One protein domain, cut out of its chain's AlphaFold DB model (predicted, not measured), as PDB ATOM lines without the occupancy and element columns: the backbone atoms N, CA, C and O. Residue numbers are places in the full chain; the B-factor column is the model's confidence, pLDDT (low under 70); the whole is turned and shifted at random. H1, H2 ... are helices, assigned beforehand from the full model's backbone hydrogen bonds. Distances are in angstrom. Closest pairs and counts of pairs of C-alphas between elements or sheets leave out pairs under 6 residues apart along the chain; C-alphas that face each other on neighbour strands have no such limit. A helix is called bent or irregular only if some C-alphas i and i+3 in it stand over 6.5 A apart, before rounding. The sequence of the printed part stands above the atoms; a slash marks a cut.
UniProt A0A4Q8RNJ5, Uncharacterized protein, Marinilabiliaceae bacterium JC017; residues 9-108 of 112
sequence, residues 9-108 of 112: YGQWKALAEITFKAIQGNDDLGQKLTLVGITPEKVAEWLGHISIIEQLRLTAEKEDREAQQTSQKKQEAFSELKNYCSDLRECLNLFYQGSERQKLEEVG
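Overview. This is residues 9 to 108 of the 112 residues of an uncharacterized protein of Marinilabiliaceae bacterium JC017 (UniProt A0A4Q8RNJ5). Two long helices, H3 and H4, run opposite ways and cross near Ile 53 and Leu 81 with few contacts, joined at one far end by a short link; there residues 61 to 69, of which 61 to 64 belong to H3, stick out. Towards the other end H1 packs beside residues 40 to 50 of H3, H5 folds back along the last part of H4, and the short H2 sits at the corner between H1 and H3; H1, H3, H4 and H5 form a loose bundle, up and down, each running against the one before it. The printed part has 100 residues with five named helices, H1 to H5 in chain order, and no named strand; the class is all helix. The whole is only just loose, close to compact, with a radius of gyration of the C-alphas of 15.5 A, and elongated, spanning 48 by 28 by 19 A.

Along the chain. H1, residues 9 to 24, begins at C-alpha 9 (16.141, 13.751, 9.705) and is 22.4 A long from first to last C-alpha. H2 is residues 27 to 34, 10.3 A. H3, residues 40 to 64, is the longest at 35.7 A and ends at C-alpha 64 (33.639, 16.968, 8.317). H4, residues 72 to 95, measures 34.9 A. H5, residues 98 to 107, measures 17.1 A and ends at C-alpha 107 (8.525, 13.042, 13.451); it is only just irregular, with C-alphas 99 and 102 6.9 A apart.

Arrangement. H1 is the hub, touching H2, H3 and H5. H1 and H2 only just touch, and only at the corner by their link; their closest C-alphas, of Ile 23 and Gly 30, are 5.7 A apart. H1 touches H3 at its residues 40 to 50 alone, closest at the C-alphas of Phe 20 and Val 43, 6.3 A, with a shallow tilt of 21 degrees, opposite ways. H3 and H4 are close but not clearly touching: the closest C-alphas, of Ile 53 and Leu 81, are 7.7 A apart, and the tilt is steep at 39 degrees. H4 and H5 form a helical hairpin that only just touches, with 3 pairs of C-alphas within 8 A, the closest those of Leu 92 and Leu 104 at 7.2 A. H5 and H1 only just touch, and only at their ends, closest at the C-alphas of Trp 12 and Val 107, 5.7 A. H2 and H4 are near each other; H5 is apart from H2 and H3. In H1, H2, H3 and H4 every O i to N i+4 pair is within hydrogen-bond range; in H5 0 of 6 are, beside 6 of 7 O i to N i+3 pairs.

Size, cuts and confidence. The farthest C-alphas, of Asp 28 and Gln 68, are 49.1 A apart. The printed part has no cut and no long link. Mean pLDDT of the printed part is 72.0; 29 residues are under 70, among them residues 60 to 78.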
ATOM      1  N   TYR A   9      16.089  12.655  10.690       74.25
ATOM      2  CA  TYR A   9      16.141  13.751   9.705       74.25
ATOM      3  C   TYR A   9      15.613  13.343   8.318       74.25
ATOM      4  O   TYR A   9      14.841  14.079   7.709       74.25
ATOM      5  N   GLY A  10      15.966  12.144   7.843       74.12
ATOM      6  CA  GLY A  10      15.483  11.636   6.555       74.12
ATOM      7  C   GLY A  10      13.962  11.450   6.508       74.12
ATOM      8  O   GLY A  10      13.336  11.792   5.509       74.12
ATOM      9  N   GLN A  11      13.357  10.973   7.602       76.56
ATOM     10  CA  GLN A  11      11.899  10.840   7.719       76.56
ATOM     11  C   GLN A  11      11.228  12.208   7.818       76.56
ATOM     12  O   GLN A  11      10.217  12.449   7.165       76.56
ATOM     13  N   TRP A  12      11.832  13.128   8.570       79.31
ATOM     14  CA  TRP A  12      11.338  14.490   8.722       79.31
ATOM     15  C   TRP A  12      11.301  15.235   7.388       79.31
ATOM     16  O   TRP A  12      10.284  15.826   7.029       79.31
ATOM     17  N   LYS A  13      12.382  15.135   6.608       81.44
ATOM     18  CA  LYS A  13      12.459  15.694   5.260       81.44
ATOM     19  C   LYS A  13      11.396  15.097   4.342       81.44
ATOM     20  O   LYS A  13      10.675  15.843   3.687       81.44
ATOM     21  N   ALA A  14      11.306  13.768   4.292       79.94
ATOM     22  CA  ALA A  14      10.349  13.091   3.426       79.94
ATOM     23  C   ALA A  14       8.911  13.516   3.756       79.94
ATOM     24  O   ALA A  14       8.144  13.847   2.853       79.94
ATOM     25  N   LEU A  15       8.567  13.585   5.045       81.06
ATOM     26  CA  LEU A  15       7.244  14.013   5.484       81.06
ATOM     27  C   LEU A  15       6.977  15.486   5.143       81.06
ATOM     28  O   LEU A  15       5.896  15.808   4.651       81.06
ATOM     29  N   ALA A  16       7.954  16.371   5.350       80.38
ATOM     30  CA  ALA A  16       7.832  17.789   5.022       80.38
ATOM     31  C   ALA A  16       7.635  18.017   3.512       80.38
ATOM     32  O   ALA A  16       6.732  18.748   3.111       80.38
ATOM     33  N   GLU A  17       8.407  17.332   2.662       82.94
ATOM     34  CA  GLU A  17       8.242  17.411   1.205       82.94
ATOM     35  C   GLU A  17       6.876  16.900   0.744       82.94
ATOM     36  O   GLU A  17       6.240  17.531  -0.100       82.94
ATOM     37  N   ILE A  18       6.415  15.767   1.288       85.12
ATOM     38  CA  ILE A  18       5.096  15.208   0.965       85.12
ATOM     39  C   ILE A  18       3.995  16.187   1.378       85.12
ATOM     40  O   ILE A  18       3.085  16.450   0.595       85.12
ATOM     41  N   THR A  19       4.102  16.759   2.577       81.31
ATOM     42  CA  THR A  19       3.098  17.677   3.131       81.31
ATOM     43  C   THR A  19       3.012  18.959   2.307       81.31
ATOM     44  O   THR A  19       1.922  19.352   1.902       81.31
ATOM     45  N   PHE A  20       4.141  19.588   1.971       82.25
ATOM     46  CA  PHE A  20       4.128  20.816   1.171       82.25
ATOM     47  C   PHE A  20       3.688  20.594  -0.273       82.25
ATOM     48  O   PHE A  20       2.952  21.420  -0.814       82.25
ATOM     49  N   LYS A  21       4.043  19.456  -0.879       81.69
ATOM     50  CA  LYS A  21       3.509  19.070  -2.193       81.69
ATOM     51  C   LYS A  21       2.002  18.813  -2.140       81.69
ATOM     52  O   LYS A  21       1.289  19.210  -3.055       81.69
ATOM     53  N   ALA A  22       1.503  18.193  -1.068       80.69
ATOM     54  CA  ALA A  22       0.072  17.971  -0.872       80.69
ATOM     55  C   ALA A  22      -0.694  19.289  -0.668       80.69
ATOM     56  O   ALA A  22      -1.786  19.441  -1.206       80.69
ATOM     57  N   ILE A  23      -0.104  20.252   0.047       79.38
ATOM     58  CA  ILE A  23      -0.656  21.604   0.208       79.38
ATOM     59  C   ILE A  23      -0.712  22.335  -1.138       79.38
ATOM     60  O   ILE A  23      -1.735  22.929  -1.457       79.38
ATOM     61  N   GLN A  24       0.343  22.256  -1.957       78.19
ATOM     62  CA  GLN A  24       0.339  22.845  -3.304       78.19
ATOM     63  C   GLN A  24      -0.684  22.195  -4.247       78.19
ATOM     64  O   GLN A  24      -1.169  22.853  -5.159       78.19
ATOM     65  N   GLY A  25      -0.993  20.912  -4.052       78.75
ATOM     66  CA  GLY A  25      -1.971  20.180  -4.858       78.75
ATOM     67  C   GLY A  25      -3.418  20.278  -4.366       78.75
ATOM     68  O   GLY A  25      -4.297  19.693  -4.996       78.75
ATOM     69  N   ASN A  26      -3.679  20.955  -3.242       81.50
ATOM     70  CA  ASN A  26      -5.004  21.038  -2.634       81.50
ATOM     71  C   ASN A  26      -5.367  22.489  -2.289       81.50
ATOM     72  O   ASN A  26      -5.019  23.001  -1.224       81.50
ATOM     73  N   ASP A  27      -6.127  23.120  -3.185       78.56
ATOM     74  CA  ASP A  27      -6.528  24.526  -3.076       78.56
ATOM     75  C   ASP A  27      -7.327  24.842  -1.800       78.56
ATOM     76  O   ASP A  27      -7.160  25.920  -1.230       78.56
ATOM     77  N   ASP A  28      -8.149  23.913  -1.298       80.44
ATOM     78  CA  ASP A  28      -8.938  24.115  -0.069       80.44
ATOM     79  C   ASP A  28      -8.029  24.218   1.170       80.44
ATOM     80  O   ASP A  28      -8.217  25.065   2.049       80.44
ATOM     81  N   LEU A  29      -6.980  23.394   1.211       75.12
ATOM     82  CA  LEU A  29      -5.941  23.459   2.239       75.12
ATOM     83  C   LEU A  29      -5.063  24.705   2.086       75.12
ATOM     84  O   LEU A  29      -4.765  25.356   3.088       75.12
ATOM     85  N   GLY A  30      -4.697  25.072   0.857       74.62
ATOM     86  CA  GLY A  30      -3.952  26.301   0.574       74.62
ATOM     87  C   GLY A  30      -4.691  27.560   1.046       74.62
ATOM     88  O   GLY A  30      -4.095  28.437   1.676       74.62
ATOM     89  N   GLN A  31      -6.009  27.623   0.837       76.19
ATOM     90  CA  GLN A  31      -6.842  28.729   1.321       76.19
ATOM     91  C   GLN A  31      -6.900  28.782   2.852       76.19
ATOM     92  O   GLN A  31      -6.727  29.852   3.435       76.19
ATOM     93  N   LYS A  32      -7.071  27.638   3.525       78.19
ATOM     94  CA  LYS A  32      -7.074  27.561   4.999       78.19
ATOM     95  C   LYS A  32      -5.731  27.950   5.612       78.19
ATOM     96  O   LYS A  32      -5.698  28.624   6.637       78.19
ATOM     97  N   LEU A  33      -4.629  27.566   4.977       76.88
ATOM     98  CA  LEU A  33      -3.277  27.923   5.410       76.88
ATOM     99  C   LEU A  33      -2.976  29.412   5.196       76.88
ATOM    100  O   LEU A  33      -2.330  30.041   6.035       76.88
ATOM    101  N   THR A  34      -3.547  30.013   4.153       77.12
ATOM    102  CA  THR A  34      -3.453  31.463   3.928       77.12
ATOM    103  C   THR A  34      -4.086  32.250   5.082       77.12
ATOM    104  O   THR A  34      -3.543  33.279   5.485       77.12
ATOM    105  N   LEU A  35      -5.169  31.742   5.690       79.81
ATOM    106  CA  LEU A  35      -5.824  32.379   6.846       79.81
ATOM    107  C   LEU A  35      -4.932  32.455   8.095       79.81
ATOM    108  O   LEU A  35      -5.141  33.326   8.935       79.81
ATOM    109  N   VAL A  36      -3.933  31.578   8.211       77.19
ATOM    110  CA  VAL A  36      -2.931  31.595   9.293       77.19
ATOM    111  C   VAL A  36      -1.587  32.181   8.836       77.19
ATOM    112  O   VAL A  36      -0.573  32.035   9.513       77.19
ATOM    113  N   GLY A  37      -1.568  32.874   7.692       75.81
ATOM    114  CA  GLY A  37      -0.391  33.581   7.182       75.81
ATOM    115  C   GLY A  37       0.633  32.696   6.469       75.81
ATOM    116  O   GLY A  37       1.766  33.141   6.248       75.81
ATOM    117  N   ILE A  38       0.257  31.466   6.109       77.12
ATOM    118  CA  ILE A  38       1.061  30.541   5.307       77.12
ATOM    119  C   ILE A  38       0.559  30.627   3.868       77.12
ATOM    120  O   ILE A  38      -0.423  29.991   3.490       77.12
ATOM    121  N   THR A  39       1.215  31.469   3.074       82.38
ATOM    122  CA  THR A  39       0.854  31.672   1.671       82.38
ATOM    123  C   THR A  39       1.516  30.623   0.773       82.38
ATOM    124  O   THR A  39       2.518  30.013   1.165       82.38
ATOM    125  N   PRO A  40       1.010  30.417  -0.453       75.50
ATOM    126  CA  PRO A  40       1.652  29.541  -1.431       75.50
ATOM    127  C   PRO A  40       3.116  29.912  -1.704       75.50
ATOM    128  O   PRO A  40       3.941  29.016  -1.885       75.50
ATOM    129  N   GLU A  41       3.466  31.205  -1.671       81.12
ATOM    130  CA  GLU A  41       4.858  31.645  -1.817       81.12
ATOM    131  C   GLU A  41       5.729  31.163  -0.653       81.12
ATOM    132  O   GLU A  41       6.818  30.648  -0.893       81.12
ATOM    133  N   LYS A  42       5.236  31.235   0.593       78.62
ATOM    134  CA  LYS A  42       5.951  30.698   1.764       78.62
ATOM    135  C   LYS A  42       6.126  29.185   1.694       78.62
ATOM    136  O   LYS A  42       7.178  28.675   2.055       78.62
ATOM    137  N   VAL A  43       5.121  28.452   1.215       79.88
ATOM    138  CA  VAL A  43       5.228  26.993   1.036       79.88
ATOM    139  C   VAL A  43       6.296  26.652  -0.010       79.88
ATOM    140  O   VAL A  43       7.085  25.727   0.189       79.88
ATOM    141  N   ALA A  44       6.365  27.419  -1.102       80.00
ATOM    142  CA  ALA A  44       7.411  27.271  -2.110       80.00
ATOM    143  C   ALA A  44       8.805  27.634  -1.560       80.00
ATOM    144  O   ALA A  44       9.771  26.911  -1.808       80.00
ATOM    145  N   GLU A  45       8.906  28.703  -0.768       80.06
ATOM    146  CA  GLU A  45      10.128  29.102  -0.063       80.06
ATOM    147  C   GLU A  45      10.607  27.997   0.891       80.06
ATOM    148  O   GLU A  45      11.775  27.612   0.875       80.06
ATOM    149  N   TRP A  46       9.693  27.397   1.654       80.69
ATOM    150  CA  TRP A  46       9.989  26.299   2.573       80.69
ATOM    151  C   TRP A  46      10.467  25.032   1.862       80.69
ATOM    152  O   TRP A  46      11.405  24.391   2.335       80.69
ATOM    153  N   LEU A  47       9.893  24.691   0.706       78.56
ATOM    154  CA  LEU A  47      10.418  23.622  -0.153       78.56
ATOM    155  C   LEU A  47      11.844  23.932  -0.644       78.56
ATOM    156  O   LEU A  47      12.695  23.038  -0.693       78.56
ATOM    157  N   GLY A  48      12.126  25.200  -0.950       76.06
ATOM    158  CA  GLY A  48      13.475  25.680  -1.251       76.06
ATOM    159  C   GLY A  48      14.433  25.504  -0.069       76.06
ATOM    160  O   GLY A  48      15.524  24.956  -0.235       76.06
ATOM    161  N   HIS A  49      14.008  25.877   1.140       77.25
ATOM    162  CA  HIS A  49      14.800  25.724   2.363       77.25
ATOM    163  C   HIS A  49      15.134  24.260   2.666       77.25
ATOM    164  O   HIS A  49      16.271  23.968   3.028       77.25
ATOM    165  N   ILE A  50      14.212  23.320   2.436       78.31
ATOM    166  CA  ILE A  50      14.494  21.881   2.585       78.31
ATOM    167  C   ILE A  50      15.657  21.445   1.682       78.31
ATOM    168  O   ILE A  50      16.549  20.714   2.124       78.31
ATOM    169  N   SER A  51      15.687  21.924   0.437       76.19
ATOM    170  CA  SER A  51      16.779  21.621  -0.499       76.19
ATOM    171  C   SER A  51      18.106  22.249  -0.064       76.19
ATOM    172  O   SER A  51      19.151  21.601  -0.159       76.19
ATOM    173  N   ILE A  52      18.076  23.476   0.465       78.06
ATOM    174  CA  ILE A  52      19.263  24.164   0.999       78.06
ATOM    175  C   ILE A  52      19.818  23.421   2.217       78.06
ATOM    176  O   ILE A  52      21.026  23.203   2.302       78.06
ATOM    177  N   ILE A  53      18.959  22.969   3.133       75.88
ATOM    178  CA  ILE A  53      19.372  22.208   4.318       75.88
ATOM    179  C   ILE A  53      20.033  20.886   3.904       75.88
ATOM    180  O   ILE A  53      21.049  20.508   4.488       75.88
ATOM    181  N   GLU A  54      19.526  20.201   2.872       76.31
ATOM    182  CA  GLU A  54      20.181  18.995   2.345       76.31
ATOM    183  C   GLU A  54      21.559  19.315   1.747       76.31
ATOM    184  O   GLU A  54      22.525  18.596   2.000       76.31
ATOM    185  N   GLN A  55      21.691  20.413   0.998       75.12
ATOM    186  CA  GLN A  55      22.989  20.832   0.462       75.12
ATOM    187  C   GLN A  55      23.983  21.220   1.558       75.12
ATOM    188  O   GLN A  55      25.157  20.857   1.467       75.12
ATOM    189  N   LEU A  56      23.530  21.913   2.603       71.38
ATOM    190  CA  LEU A  56      24.348  22.245   3.767       71.38
ATOM    191  C   LEU A  56      24.763  20.987   4.524       71.38
ATOM    192  O   LEU A  56      25.904  20.898   4.960       71.38
ATOM    193  N   ARG A  57      23.881  19.988   4.633       72.62
ATOM    194  CA  ARG A  57      24.219  18.685   5.213       72.62
ATOM    195  C   ARG A  57      25.275  17.964   4.382       72.62
ATOM    196  O   ARG A  57      26.251  17.497   4.955       72.62
ATOM    197  N   LEU A  58      25.099  17.865   3.066       71.75
ATOM    198  CA  LEU A  58      26.060  17.199   2.178       71.75
ATOM    199  C   LEU A  58      27.412  17.917   2.179       71.75
ATOM    200  O   LEU A  58      28.455  17.271   2.230       71.75
ATOM    201  N   THR A  59      27.391  19.251   2.182       71.06
ATOM    202  CA  THR A  59      28.589  20.085   2.331       71.06
ATOM    203  C   THR A  59      29.243  19.842   3.683       71.06
ATOM    204  O   THR A  59      30.429  19.559   3.725       71.06
ATOM    205  N   ALA A  60      28.476  19.830   4.775       64.31
ATOM    206  CA  ALA A  60      28.996  19.557   6.106       64.31
ATOM    207  C   ALA A  60      29.527  18.123   6.249       64.31
ATOM    208  O   ALA A  60      30.556  17.953   6.877       64.31
ATOM    209  N   GLU A  61      28.892  17.095   5.678       64.12
ATOM    210  CA  GLU A  61      29.410  15.712   5.666       64.12
ATOM    211  C   GLU A  61      30.705  15.598   4.848       64.12
ATOM    212  O   GLU A  61      31.582  14.798   5.183       64.12
ATOM    213  N   LYS A  62      30.837  16.395   3.783       63.25
ATOM    214  CA  LYS A  62      32.049  16.475   2.962       63.25
ATOM    215  C   LYS A  62      33.171  17.229   3.683       63.25
ATOM    216  O   LYS A  62      34.294  16.741   3.720       63.25
ATOM    217  N   GLU A  63      32.853  18.352   4.322       58.41
ATOM    218  CA  GLU A  63      33.781  19.170   5.112       58.41
ATOM    219  C   GLU A  63      34.196  18.489   6.426       58.41
ATOM    220  O   GLU A  63      35.345  18.605   6.826       58.41
ATOM    221  N   ASP A  64      33.319  17.725   7.088       54.84
ATOM    222  CA  ASP A  64      33.639  16.968   8.317       54.84
ATOM    223  C   ASP A  64      34.605  15.803   8.022       54.84
ATOM    224  O   ASP A  64      35.375  15.398   8.893       54.84
ATOM    225  N   ARG A  65      34.632  15.306   6.772       52.84
ATOM    226  CA  ARG A  65      35.684  14.396   6.279       52.84
ATOM    227  C   ARG A  65      37.003  15.108   5.964       52.84
ATOM    228  O   ARG A  65      38.021  14.427   5.877       52.84
ATOM    229  N   GLU A  66      36.998  16.431   5.791       54.03
ATOM    230  CA  GLU A  66      38.146  17.200   5.294       54.03
ATOM    231  C   GLU A  66      38.778  18.153   6.332       54.03
ATOM    232  O   GLU A  66      39.983  18.385   6.248       54.03
ATOM    233  N   ALA A  67      38.064  18.682   7.338       46.69
ATOM    234  CA  ALA A  67      38.654  19.659   8.258       46.69
ATOM    235  C   ALA A  67      37.943  19.844   9.614       46.69
ATOM    236  O   ALA A  67      36.755  20.126   9.739       46.69
ATOM    237  N   GLN A  68      38.770  19.851  10.657       47.09
ATOM    238  CA  GLN A  68      38.481  20.093  12.072       47.09
ATOM    239  C   GLN A  68      38.209  21.579  12.421       47.09
ATOM    240  O   GLN A  68      38.469  22.010  13.544       47.09
ATOM    241  N   GLN A  69      37.720  22.413  11.499       50.53
ATOM    242  CA  GLN A  69      37.631  23.866  11.718       50.53
ATOM    243  C   GLN A  69      36.418  24.483  11.020       50.53
ATOM    244  O   GLN A  69      36.523  24.805   9.849       50.53
ATOM    245  N   THR A  70      35.290  24.670  11.723       53.84
ATOM    246  CA  THR A  70      34.271  25.733  11.497       53.84
ATOM    247  C   THR A  70      33.160  25.565  12.545       53.84
ATOM    248  O   THR A  70      32.210  24.809  12.350       53.84
ATOM    249  N   SER A  71      33.276  26.216  13.709       57.84
ATOM    250  CA  SER A  71      32.277  26.086  14.787       57.84
ATOM    251  C   SER A  71      31.162  27.135  14.725       57.84
ATOM    252  O   SER A  71      30.039  26.834  15.112       57.84
ATOM    253  N   GLN A  72      31.431  28.337  14.205       56.19
ATOM    254  CA  GLN A  72      30.530  29.485  14.364       56.19
ATOM    255  C   GLN A  72      29.427  29.549  13.293       56.19
ATOM    256  O   GLN A  72      28.249  29.546  13.634       56.19
ATOM    257  N   LYS A  73      29.782  29.453  12.002       56.91
ATOM    258  CA  LYS A  73      28.799  29.380  10.897       56.91
ATOM    259  C   LYS A  73      27.871  28.169  11.012       56.91
ATOM    260  O   LYS A  73      26.687  28.234  10.698       56.91
ATOM    261  N   LYS A  74      28.405  27.056  11.519       54.75
ATOM    262  CA  LYS A  74      27.642  25.823  11.744       54.75
ATOM    263  C   LYS A  74      26.609  25.998  12.864       54.75
ATOM    264  O   LYS A  74      25.568  25.357  12.825       54.75
ATOM    265  N   GLN A  75      26.870  26.870  13.841       59.22
ATOM    266  CA  GLN A  75      25.971  27.139  14.964       59.22
ATOM    267  C   GLN A  75      24.831  28.101  14.595       59.22
ATOM    268  O   GLN A  75      23.701  27.907  15.052       59.22
ATOM    269  N   GLU A  76      25.099  29.078  13.729       68.19
ATOM    270  CA  GLU A  76      24.064  29.925  13.120       68.19
ATOM    271  C   GLU A  76      23.116  29.087  12.257       68.19
ATOM    272  O   GLU A  76      21.917  29.063  12.530       68.19
ATOM    273  N   ALA A  77      23.660  28.277  11.341       63.16
ATOM    274  CA  ALA A  77      22.865  27.367  10.513       63.16
ATOM    275  C   ALA A  77      22.025  26.381  11.351       63.16
ATOM    276  O   ALA A  77      20.889  26.061  11.007       63.16
ATOM    277  N   PHE A  78      22.550  25.919  12.491       65.25
ATOM    278  CA  PHE A  78      21.801  25.055  13.408       65.25
ATOM    279  C   PHE A  78      20.655  25.770  14.126       65.25
ATOM    280  O   PHE A  78      19.623  25.156  14.395       65.25
ATOM    281  N   SER A  79      20.838  27.043  14.470       71.25
ATOM    282  CA  SER A  79      19.797  27.844  15.119       71.25
ATOM    283  C   SER A  79      18.659  28.131  14.144       71.25
ATOM    284  O   SER A  79      17.490  27.994  14.498       71.25
ATOM    285  N   GLU A  80      19.008  28.431  12.897       71.06
ATOM    286  CA  GLU A  80      18.061  28.645  11.808       71.06
ATOM    287  C   GLU A  80      17.264  27.366  11.504       71.06
ATOM    288  O   GLU A  80      16.033  27.385  11.478       71.06
ATOM    289  N   LEU A  81      17.951  26.221  11.428       69.62
ATOM    290  CA  LEU A  81      17.320  24.909  11.280       69.62
ATOM    291  C   LEU A  81      16.368  24.586  12.442       69.62
ATOM    292  O   LEU A  81      15.287  24.044  12.226       69.62
ATOM    293  N   LYS A  82      16.746  24.920  13.681       72.38
ATOM    294  CA  LYS A  82      15.908  24.677  14.862       72.38
ATOM    295  C   LYS A  82      14.618  25.498  14.823       72.38
ATOM    296  O   LYS A  82      13.564  24.957  15.158       72.38
ATOM    297  N   ASN A  83      14.698  26.762  14.412       74.88
ATOM    298  CA  ASN A  83      13.524  27.618  14.246       74.88
ATOM    299  C   ASN A  83      12.613  27.071  13.146       74.88
ATOM    300  O   ASN A  83      11.428  26.865  13.387       74.88
ATOM    301  N   TYR A  84      13.189  26.687  12.006       71.62
ATOM    302  CA  TYR A  84      12.441  26.059  10.921       71.62
ATOM    303  C   TYR A  84      11.722  24.776  11.369       71.62
ATOM    304  O   TYR A  84      10.546  24.574  11.074       71.62
ATOM    305  N   CYS A  85      12.391  23.920  12.150       70.25
ATOM    306  CA  CYS A  85      11.753  22.729  12.703       70.25
ATOM    307  C   CYS A  85      10.612  23.051  13.681       70.25
ATOM    308  O   CYS A  85       9.671  22.263  13.788       70.25
ATOM    309  N   SER A  86      10.691  24.175  14.397       73.38
ATOM    310  CA  SER A  86       9.632  24.649  15.290       73.38
ATOM    311  C   SER A  86       8.407  25.114  14.502       73.38
ATOM    312  O   SER A  86       7.300  24.656  14.776       73.38
ATOM    313  N   ASP A  87       8.609  25.940  13.477       74.88
ATOM    314  CA  ASP A  87       7.526  26.469  12.642       74.88
ATOM    315  C   ASP A  87       6.812  25.342  11.883       74.88
ATOM    316  O   ASP A  87       5.583  25.266  11.827       74.88
ATOM    317  N   LEU A  88       7.584  24.388  11.358       68.81
ATOM    318  CA  LEU A  88       7.041  23.232  10.655       68.81
ATOM    319  C   LEU A  88       6.274  22.298  11.601       68.81
ATOM    320  O   LEU A  88       5.259  21.718  11.215       68.81
ATOM    321  N   ARG A  89       6.712  22.181  12.862       70.81
ATOM    322  CA  ARG A  89       5.981  21.448  13.902       70.81
ATOM    323  C   ARG A  89       4.624  22.082  14.189       70.81
ATOM    324  O   ARG A  89       3.664  21.336  14.355       70.81
ATOM    325  N   GLU A  90       4.520  23.408  14.219       74.94
ATOM    326  CA  GLU A  90       3.220  24.081  14.341       74.94
ATOM    327  C   GLU A  90       2.330  23.828  13.120       74.94
ATOM    328  O   GLU A  90       1.165  23.465  13.282       74.94
ATOM    329  N   CYS A  91       2.888  23.910  11.909       68.19
ATOM    330  CA  CYS A  91       2.156  23.626  10.670       68.19
ATOM    331  C   CYS A  91       1.590  22.202  10.649       68.19
ATOM    332  O   CYS A  91       0.417  21.992  10.341       68.19
ATOM    333  N   LEU A  92       2.409  21.219  11.024       69.75
ATOM    334  CA  LEU A  92       1.999  19.822  11.111       69.75
ATOM    335  C   LEU A  92       0.904  19.614  12.171       69.75
ATOM    336  O   LEU A  92      -0.043  18.871  11.926       69.75
ATOM    337  N   ASN A  93       0.990  20.303  13.314       69.56
ATOM    338  CA  ASN A  93      -0.027  20.244  14.371       69.56
ATOM    339  C   ASN A  93      -1.378  20.844  13.944       69.56
ATOM    340  O   ASN A  93      -2.420  20.429  14.452       69.56
ATOM    341  N   LEU A  94      -1.359  21.830  13.043       72.62
ATOM    342  CA  LEU A  94      -2.563  22.404  12.442       72.62
ATOM    343  C   LEU A  94      -3.158  21.481  11.372       72.62
ATOM    344  O   LEU A  94      -4.381  21.360  11.298       72.62
ATOM    345  N   PHE A  95      -2.302  20.840  10.572       71.00
ATOM    346  CA  PHE A  95      -2.689  20.000   9.437       71.00
ATOM    347  C   PHE A  95      -3.246  18.637   9.865       71.00
ATOM    348  O   PHE A  95      -4.307  18.221   9.405       71.00
ATOM    349  N   TYR A  96      -2.552  17.941  10.766       72.44
ATOM    350  CA  TYR A  96      -2.966  16.629  11.249       72.44
ATOM    351  C   TYR A  96      -3.855  16.775  12.487       72.44
ATOM    352  O   TYR A  96      -3.388  17.079  13.583       72.44
ATOM    353  N   GLN A  97      -5.155  16.529  12.314       67.19
ATOM    354  CA  GLN A  97      -6.160  16.557  13.381       67.19
ATOM    355  C   GLN A  97      -6.936  15.232  13.446       67.19
ATOM    356  O   GLN A  97      -6.916  14.430  12.514       67.19
ATOM    357  N   GLY A  98      -7.629  14.986  14.561       70.81
ATOM    358  CA  GLY A  98      -8.464  13.791  14.719       70.81
ATOM    359  C   GLY A  98      -7.661  12.485  14.687       70.81
ATOM    360  O   GLY A  98      -6.648  12.360  15.372       70.81
ATOM    361  N   SER A  99      -8.111  11.502  13.904       68.94
ATOM    362  CA  SER A  99      -7.472  10.179  13.803       68.94
ATOM    363  C   SER A  99      -6.110  10.199  13.105       68.94
ATOM    364  O   SER A  99      -5.326   9.272  13.276       68.94
ATOM    365  N   GLU A 100      -5.790  11.250  12.346       69.44
ATOM    366  CA  GLU A 100      -4.511  11.345  11.630       69.44
ATOM    367  C   GLU A 100      -3.384  11.932  12.482       69.44
ATOM    368  O   GLU A 100      -2.228  11.956  12.059       69.44
ATOM    369  N   ARG A 101      -3.702  12.371  13.705       75.06
ATOM    370  CA  ARG A 101      -2.756  13.014  14.616       75.06
ATOM    371  C   ARG A 101      -1.590  12.098  14.991       75.06
ATOM    372  O   ARG A 101      -0.484  12.590  15.155       75.06
ATOM    373  N   GLN A 102      -1.799  10.778  15.015       73.88
ATOM    374  CA  GLN A 102      -0.746   9.777  15.247       73.88
ATOM    375  C   GLN A 102       0.427   9.858  14.257       73.88
ATOM    376  O   GLN A 102       1.546   9.523  14.630       73.88
ATOM    377  N   LYS A 103       0.226  10.378  13.037       71.31
ATOM    378  CA  LYS A 103       1.321  10.577  12.067       71.31
ATOM    379  C   LYS A 103       2.378  11.576  12.557       71.31
ATOM    380  O   LYS A 103       3.519  11.538  12.111       71.31
ATOM    381  N   LEU A 104       2.029  12.449  13.505       70.31
ATOM    382  CA  LEU A 104       2.960  13.402  14.114       70.31
ATOM    383  C   LEU A 104       4.006  12.717  15.010       70.31
ATOM    384  O   LEU A 104       5.110  13.239  15.183       70.31
ATOM    385  N   GLU A 105       3.713  11.527  15.538       76.62
ATOM    386  CA  GLU A 105       4.664  10.786  16.374       76.62
ATOM    387  C   GLU A 105       5.873  10.289  15.568       76.62
ATOM    388  O   GLU A 105       6.984  10.239  16.098       76.62
ATOM    389  N   GLU A 106       5.703  10.027  14.265       70.25
ATOM    390  CA  GLU A 106       6.779   9.597  13.356       70.25
ATOM    391  C   GLU A 106       7.897  10.647  13.219       70.25
ATOM    392  O   GLU A 106       9.061  10.318  12.977       70.25
ATOM    393  N   VAL A 107       7.570  11.922  13.443       61.62
ATOM    394  CA  VAL A 107       8.525  13.042  13.451       61.62
ATOM    395  C   VAL A 107       8.921  13.487  14.862       61.62
ATOM    396  O   VAL A 107       9.574  14.517  15.032       61.62
ATOM    397  N   GLY A 108       8.584  12.696  15.886       64.94
ATOM    398  CA  GLY A 108       8.946  12.953  17.283       64.94
ATOM    399  C   GLY A 108       8.100  14.034  17.962       64.94
ATOM    400  O   GLY A 108       8.494  14.579  19.000       64.94
TER     401      GLY A 108